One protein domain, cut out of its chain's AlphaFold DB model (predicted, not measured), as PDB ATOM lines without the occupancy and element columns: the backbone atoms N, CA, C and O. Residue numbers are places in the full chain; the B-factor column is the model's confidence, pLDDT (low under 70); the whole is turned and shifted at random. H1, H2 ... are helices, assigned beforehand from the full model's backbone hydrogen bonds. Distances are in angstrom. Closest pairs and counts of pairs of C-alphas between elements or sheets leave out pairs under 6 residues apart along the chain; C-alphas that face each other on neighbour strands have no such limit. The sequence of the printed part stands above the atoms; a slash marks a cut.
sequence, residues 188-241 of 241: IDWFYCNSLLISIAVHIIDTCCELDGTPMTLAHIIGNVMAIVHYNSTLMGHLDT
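AT A GLANCE: This is residues 188 to 241 of the 241 residues of an uncharacterized protein of Dorcoceras hygrometricum (UniProt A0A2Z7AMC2). What shape do the atoms make? Two long helices, H1 and then H2, form a narrow, thin V: the chain folds back through residues 212 to 217, and the helices come nearest to each other by this turn and spread toward their far ends. Which residues stick out? Residues 188 to 193, 210 to 216 and 230 to 241 stand free. How large and how dense is it? The printed part has 54 residues with two named helices and no named strand, class all helix; it is loose, with a radius of gyration of the C-alphas of 14.1 A and spans of 47 by 22 by 6 A.

HOW THE PARTS SIT: How does H1, residues 189 to 211, stand to H2, residues 218 to 236? They are close but not clearly touching, with 2 pairs of C-alphas within 8 A; the closest C-alphas are those of Ile 205 and Leu 218, 7.4 A apart. They run opposite ways at a shallow tilt of 12 degrees, and their centres are 13.4 A apart. What do the backbones show? In H2 every O i to N i+4 pair is within hydrogen-bond range; in H1, 18 of 19 are.

IN THESE COORDINATES: Where does H1 run? Its C-alphas go from Asp 189 at (-42.838, 37.162, 11.775) to Leu 211 at (-27.966, 66.333, 10.293), 32.8 A. Where does H2 run? From C-alpha 218 at (-26.306, 59.201, 19.377) to C-alpha 236 at (-40.317, 37.023, 27.124), 27.4 A.

THE WHOLE: Which C-alphas are farthest apart? Those of Gly 213 and Thr 241, 47.4 A; Thr 241 is the chain's last residue. Is there a cut or a long link? The printed part has no cut, and the link from H1 to H2 is short, with 6 residues. Where is confidence low? The mean pLDDT of the printed part is 70.6, and residues 188 to 190, 193, 208 to 219, 236 and 239 to 241 are under 70 in this model.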
ATOM      1  N   ILE A 188     -42.690  33.055  12.566       65.00
ATOM      2  CA  ILE A 188     -41.708  33.490  11.567       65.00
ATOM      3  C   ILE A 188     -41.638  35.023  11.521       65.00
ATOM      4  O   ILE A 188     -40.586  35.576  11.200       65.00
ATOM      5  N   ASP A 189     -42.706  35.713  11.917       63.53
ATOM      6  CA  ASP A 189     -42.838  37.162  11.775       63.53
ATOM      7  C   ASP A 189     -41.943  37.905  12.767       63.53
ATOM      8  O   ASP A 189     -41.401  38.956  12.432       63.53
ATOM      9  N   TRP A 190     -41.663  37.334  13.944       62.53
ATOM     10  CA  TRP A 190     -40.809  37.998  14.934       62.53
ATOM     11  C   TRP A 190     -39.356  38.164  14.456       62.53
ATOM     12  O   TRP A 190     -38.759  39.217  14.679       62.53
ATOM     13  N   PHE A 191     -38.792  37.178  13.742       72.19
ATOM     14  CA  PHE A 191     -37.434  37.272  13.185       72.19
ATOM     15  C   PHE A 191     -37.341  38.350  12.096       72.19
ATOM     16  O   PHE A 191     -36.336  39.068  12.006       72.19
ATOM     17  N   TYR A 192     -38.393  38.490  11.282       74.12
ATOM     18  CA  TYR A 192     -38.484  39.554  10.282       74.12
ATOM     19  C   TYR A 192     -38.677  40.923  10.935       74.12
ATOM     20  O   TYR A 192     -37.979  41.861  10.551       74.12
ATOM     21  N   CYS A 193     -39.522  41.029  11.961       69.06
ATOM     22  CA  CYS A 193     -39.708  42.255  12.735       69.06
ATOM     23  C   CYS A 193     -38.399  42.714  13.390       69.06
ATOM     24  O   CYS A 193     -38.060  43.891  13.307       69.06
ATOM     25  N   ASN A 194     -37.615  41.794  13.957       77.12
ATOM     26  CA  ASN A 194     -36.335  42.131  14.585       77.12
ATOM     27  C   ASN A 194     -35.301  42.615  13.557       77.12
ATOM     28  O   ASN A 194     -34.664  43.652  13.730       77.12
ATOM     29  N   SER A 195     -35.188  41.908  12.431       75.44
ATOM     30  CA  SER A 195     -34.283  42.295  11.340       75.44
ATOM     31  C   SER A 195     -34.665  43.648  10.728       75.44
ATOM     32  O   SER A 195     -33.799  44.443  10.359       75.44
ATOM     33  N   LEU A 196     -35.967  43.926  10.625       76.75
ATOM     34  CA  LEU A 196     -36.478  45.183  10.098       76.75
ATOM     35  C   LEU A 196     -36.278  46.341  11.085       76.75
ATOM     36  O   LEU A 196     -35.856  47.412  10.663       76.75
ATOM     37  N   LEU A 197     -36.496  46.122  12.385       78.44
ATOM     38  CA  LEU A 197     -36.214  47.111  13.432       78.44
ATOM     39  C   LEU A 197     -34.741  47.518  13.443       78.44
ATOM     40  O   LEU A 197     -34.438  48.707  13.497       78.44
ATOM     41  N   ILE A 198     -33.828  46.553  13.301       78.81
ATOM     42  CA  ILE A 198     -32.392  46.831  13.176       78.81
ATOM     43  C   ILE A 198     -32.117  47.659  11.915       78.81
ATOM     44  O   ILE A 198     -31.383  48.643  11.970       78.81
ATOM     45  N   SER A 199     -32.738  47.315  10.784       79.44
ATOM     46  CA  SER A 199     -32.572  48.073   9.538       79.44
ATOM     47  C   SER A 199     -33.099  49.509   9.640       79.44
ATOM     48  O   SER A 199     -32.487  50.410   9.070       79.44
ATOM     49  N   ILE A 200     -34.217  49.728  10.337       79.88
ATOM     50  CA  ILE A 200     -34.785  51.063  10.561       79.88
ATOM     51  C   ILE A 200     -33.899  51.855  11.526       79.88
ATOM     52  O   ILE A 200     -33.590  53.008  11.245       79.88
ATOM     53  N   ALA A 201     -33.411  51.234  12.601       78.38
ATOM     54  CA  ALA A 201     -32.493  51.867  13.544       78.38
ATOM     55  C   ALA A 201     -31.191  52.317  12.861       78.38
ATOM     56  O   ALA A 201     -30.774  53.455  13.039       78.38
ATOM     57  N   VAL A 202     -30.590  51.466  12.023       79.69
ATOM     58  CA  VAL A 202     -29.389  51.820  11.245       79.69
ATOM     59  C   VAL A 202     -29.672  52.979  10.292       79.69
ATOM     60  O   VAL A 202     -28.868  53.901  10.206       79.69
ATOM     61  N   HIS A 203     -30.822  52.971   9.612       78.75
ATOM     62  CA  HIS A 203     -31.191  54.062   8.711       78.75
ATOM     63  C   HIS A 203     -31.413  55.379   9.465       78.75
ATOM     64  O   HIS A 203     -30.992  56.425   8.982       78.75
ATOM     65  N   ILE A 204     -32.050  55.340  10.640       75.44
ATOM     66  CA  ILE A 204     -32.251  56.520  11.489       75.44
ATOM     67  C   ILE A 204     -30.900  57.068  11.949       75.44
ATOM     68  O   ILE A 204     -30.670  58.268  11.836       75.44
ATOM     69  N   ILE A 205     -29.991  56.196  12.397       74.62
ATOM     70  CA  ILE A 205     -28.635  56.575  12.810       74.62
ATOM     71  C   ILE A 205     -27.888  57.262  11.661       74.62
ATOM     72  O   ILE A 205     -27.336  58.335  11.875       74.62
ATOM     73  N   ASP A 206     -27.929  56.699  10.452       74.38
ATOM     74  CA  ASP A 206     -27.274  57.272   9.267       74.38
ATOM     75  C   ASP A 206     -27.820  58.678   8.953       74.38
ATOM     76  O   ASP A 206     -27.056  59.632   8.823       74.38
ATOM     77  N   THR A 207     -29.149  58.850   8.972       70.25
ATOM     78  CA  THR A 207     -29.780  60.168   8.778       70.25
ATOM     79  C   THR A 207     -29.504  61.160   9.911       70.25
ATOM     80  O   THR A 207     -29.367  62.353   9.654       70.25
ATOM     81  N   CYS A 208     -29.402  60.705  11.163       65.69
ATOM     82  CA  CYS A 208     -29.096  61.571  12.304       65.69
ATOM     83  C   CYS A 208     -27.626  62.009  12.321       65.69
ATOM     84  O   CYS A 208     -27.336  63.136  12.713       65.69
ATOM     85  N   CYS A 209     -26.704  61.149  11.876       67.69
ATOM     86  CA  CYS A 209     -25.283  61.477  11.763       67.69
ATOM     87  C   CYS A 209     -24.999  62.547  10.700       67.69
ATOM     88  O   CYS A 209     -23.998  63.254  10.807       67.69
ATOM     89  N   GLU A 210     -25.864  62.684   9.695       62.03
ATOM     90  CA  GLU A 210     -25.713  63.677   8.629       62.03
ATOM     91  C   GLU A 210     -26.272  65.062   9.009       62.03
ATOM     92  O   GLU A 210     -25.855  66.070   8.436       62.03
ATOM     93  N   LEU A 211     -27.191  65.126   9.985       55.81
ATOM     94  CA  LEU A 211     -27.966  66.333  10.293       55.81
ATOM     95  C   LEU A 211     -27.328  67.270  11.319       55.81
ATOM     96  O   LEU A 211     -27.502  68.475  11.185       55.81
ATOM     97  N   ASP A 212     -26.552  66.775  12.283       49.44
ATOM     98  CA  ASP A 212     -25.892  67.642  13.260       49.44
ATOM     99  C   ASP A 212     -24.532  67.072  13.658       49.44
ATOM    100  O   ASP A 212     -24.431  66.024  14.291       49.44
ATOM    101  N   GLY A 213     -23.458  67.803  13.350       53.84
ATOM    102  CA  GLY A 213     -22.082  67.489  13.756       53.84
ATOM    103  C   GLY A 213     -21.824  67.585  15.268       53.84
ATOM    104  O   GLY A 213     -20.708  67.901  15.677       53.84
ATOM    105  N   THR A 214     -22.836  67.354  16.109       56.97
ATOM    106  CA  THR A 214     -22.721  67.355  17.568       56.97
ATOM    107  C   THR A 214     -22.903  65.928  18.114       56.97
ATOM    108  O   THR A 214     -23.962  65.326  17.960       56.97
ATOM    109  N   PRO A 215     -21.889  65.344  18.779       54.44
ATOM    110  CA  PRO A 215     -21.868  63.923  19.153       54.44
ATOM    111  C   PRO A 215     -22.803  63.534  20.321       54.44
ATOM    112  O   PRO A 215     -22.699  62.428  20.846       54.44
ATOM    113  N   MET A 216     -23.705  64.415  20.766       49.50
ATOM    114  CA  MET A 216     -24.385  64.259  22.060       49.50
ATOM    115  C   MET A 216     -25.722  63.494  22.011       49.50
ATOM    116  O   MET A 216     -26.227  63.089  23.054       49.50
ATOM    117  N   THR A 217     -26.295  63.220  20.840       62.44
ATOM    118  CA  THR A 217     -27.617  62.564  20.727       62.44
ATOM    119  C   THR A 217     -27.542  61.071  20.405       62.44
ATOM    120  O   THR A 217     -28.439  60.317  20.787       62.44
ATOM    121  N   LEU A 218     -26.448  60.598  19.799       64.62
ATOM    122  CA  LEU A 218     -26.306  59.201  19.377       64.62
ATOM    123  C   LEU A 218     -26.253  58.221  20.561       64.62
ATOM    124  O   LEU A 218     -26.923  57.194  20.534       64.62
ATOM    125  N   ALA A 219     -25.514  58.548  21.626       65.94
ATOM    126  CA  ALA A 219     -25.428  57.699  22.818       65.94
ATOM    127  C   ALA A 219     -26.786  57.555  23.530       65.94
ATOM    128  O   ALA A 219     -27.111  56.485  24.037       65.94
ATOM    129  N   HIS A 220     -27.605  58.610  23.509       72.75
ATOM    130  CA  HIS A 220     -28.949  58.597  24.086       72.75
ATOM    131  C   HIS A 220     -29.919  57.755  23.244       72.75
ATOM    132  O   HIS A 220     -30.710  56.988  23.788       72.75
ATOM    133  N   ILE A 221     -29.822  57.850  21.914       73.69
ATOM    134  CA  ILE A 221     -30.625  57.046  20.982       73.69
ATOM    135  C   ILE A 221     -30.245  55.566  21.090       73.69
ATOM    136  O   ILE A 221     -31.124  54.720  21.238       73.69
ATOM    137  N   ILE A 222     -28.948  55.246  21.093       76.94
ATOM    138  CA  ILE A 222     -28.458  53.872  21.270       76.94
ATOM    139  C   ILE A 222     -28.873  53.329  22.642       76.94
ATOM    140  O   ILE A 222     -29.336  52.193  22.726       76.94
ATOM    141  N   GLY A 223     -28.773  54.140  23.701       81.81
ATOM    142  CA  GLY A 223     -29.229  53.776  25.043       81.81
ATOM    143  C   GLY A 223     -30.718  53.428  25.085       81.81
ATOM    144  O   GLY A 223     -31.087  52.389  25.626       81.81
ATOM    145  N   ASN A 224     -31.565  54.232  24.438       76.31
ATOM    146  CA  ASN A 224     -33.004  53.974  24.358       76.31
ATOM    147  C   ASN A 224     -33.329  52.711  23.548       76.31
ATOM    148  O   ASN A 224     -34.161  51.910  23.969       76.31
ATOM    149  N   VAL A 225     -32.651  52.486  22.418       78.56
ATOM    150  CA  VAL A 225     -32.847  51.272  21.606       78.56
ATOM    151  C   VAL A 225     -32.418  50.023  22.382       78.56
ATOM    152  O   VAL A 225     -33.163  49.047  22.430       78.56
ATOM    153  N   MET A 226     -31.264  50.064  23.049       76.12
ATOM    154  CA  MET A 226     -30.773  48.968  23.891       76.12
ATOM    155  C   MET A 226     -31.711  48.675  25.067       76.12
ATOM    156  O   MET A 226     -31.973  47.510  25.359       76.12
ATOM    157  N   ALA A 227     -32.261  49.710  25.711       80.25
ATOM    158  CA  ALA A 227     -33.224  49.553  26.799       80.25
ATOM    159  C   ALA A 227     -34.527  48.886  26.327       80.25
ATOM    160  O   ALA A 227     -35.043  48.002  27.010       80.25
ATOM    161  N   ILE A 228     -35.024  49.247  25.139       77.38
ATOM    162  CA  ILE A 228     -36.215  48.630  24.534       77.38
ATOM    163  C   ILE A 228     -35.957  47.157  24.191       77.38
ATOM    164  O   ILE A 228     -36.785  46.297  24.490       77.38
ATOM    165  N   VAL A 229     -34.798  46.843  23.601       76.75
ATOM    166  CA  VAL A 229     -34.414  45.456  23.286       76.75
ATOM    167  C   VAL A 229     -34.299  44.622  24.565       76.75
ATOM    168  O   VAL A 229     -34.830  43.512  24.623       76.75
ATOM    169  N   HIS A 230     -33.669  45.168  25.609       74.31
ATOM    170  CA  HIS A 230     -33.526  44.488  26.894       74.31
ATOM    171  C   HIS A 230     -34.889  44.238  27.554       74.31
ATOM    172  O   HIS A 230     -35.177  43.106  27.935       74.31
ATOM    173  N   TYR A 231     -35.765  45.246  27.607       80.06
ATOM    174  CA  TYR A 231     -37.117  45.110  28.158       80.06
ATOM    175  C   TYR A 231     -37.920  44.001  27.464       80.06
ATOM    176  O   TYR A 231     -38.493  43.140  28.130       80.06
ATOM    177  N   ASN A 232     -37.888  43.961  26.128       70.69
ATOM    178  CA  ASN A 232     -38.584  42.929  25.356       70.69
ATOM    179  C   ASN A 232     -38.015  41.525  25.601       70.69
ATOM    180  O   ASN A 232     -38.773  40.558  25.641       70.69
ATOM    181  N   SER A 233     -36.701  41.400  25.813       70.00
ATOM    182  CA  SER A 233     -36.078  40.114  26.151       70.00
ATOM    183  C   SER A 233     -36.457  39.620  27.555       70.00
ATOM    184  O   SER A 233     -36.705  38.431  27.738       70.00
ATOM    185  N   THR A 234     -36.569  40.525  28.536       79.75
ATOM    186  CA  THR A 234     -36.954  40.183  29.915       79.75
ATOM    187  C   THR A 234     -38.434  39.820  30.021       79.75
ATOM    188  O   THR A 234     -38.775  38.872  30.723       79.75
ATOM    189  N   LEU A 235     -39.311  40.522  29.292       75.50
ATOM    190  CA  LEU A 235     -40.742  40.207  29.233       75.50
ATOM    191  C   LEU A 235     -40.987  38.784  28.700       75.50
ATOM    192  O   LEU A 235     -41.897  38.098  29.157       75.50
ATOM    193  N   MET A 236     -40.153  38.328  27.763       65.06
ATOM    194  CA  MET A 236     -40.317  37.023  27.124       65.06
ATOM    195  C   MET A 236     -39.880  35.856  28.013       65.06
ATOM    196  O   MET A 236     -40.535  34.821  28.018       65.06
ATOM    197  N   GLY A 237     -38.862  36.050  28.857       74.06
ATOM    198  CA  GLY A 237     -38.474  35.053  29.860       74.06
ATOM    199  C   GLY A 237     -39.539  34.791  30.933       74.06
ATOM    200  O   GLY A 237     -39.416  33.822  31.673       74.06
ATOM    201  N   HIS A 238     -40.574  35.635  31.023       73.44
ATOM    202  CA  HIS A 238     -41.633  35.521  32.024       73.44
ATOM    203  C   HIS A 238     -42.924  34.863  31.509       73.44
ATOM    204  O   HIS A 238     -43.769  34.498  32.318       73.44
ATOM    205  N   LEU A 239     -43.084  34.719  30.187       68.31
ATOM    206  CA  LEU A 239     -44.247  34.071  29.562       68.31
ATOM    207  C   LEU A 239     -44.072  32.551  29.384       68.31
ATOM    208  O   LEU A 239     -45.056  31.862  29.135       68.31
ATOM    209  N   ASP A 240     -42.847  32.040  29.540       61.25
ATOM    210  CA  ASP A 240     -42.504  30.615  29.406       61.25
ATOM    211  C   ASP A 240     -42.567  29.826  30.740       61.25
ATOM    212  O   ASP A 240     -42.206  28.648  30.779       61.25
ATOM    213  N   THR A 241     -43.026  30.452  31.832       59.53
ATOM    214  CA  THR A 241     -43.263  29.829  33.157       59.53
ATOM    215  C   THR A 241     -44.734  29.831  33.518       59.53
ATOM    216  O   THR A 241     -45.228  28.776  33.974       59.53
TER     217      THR A 241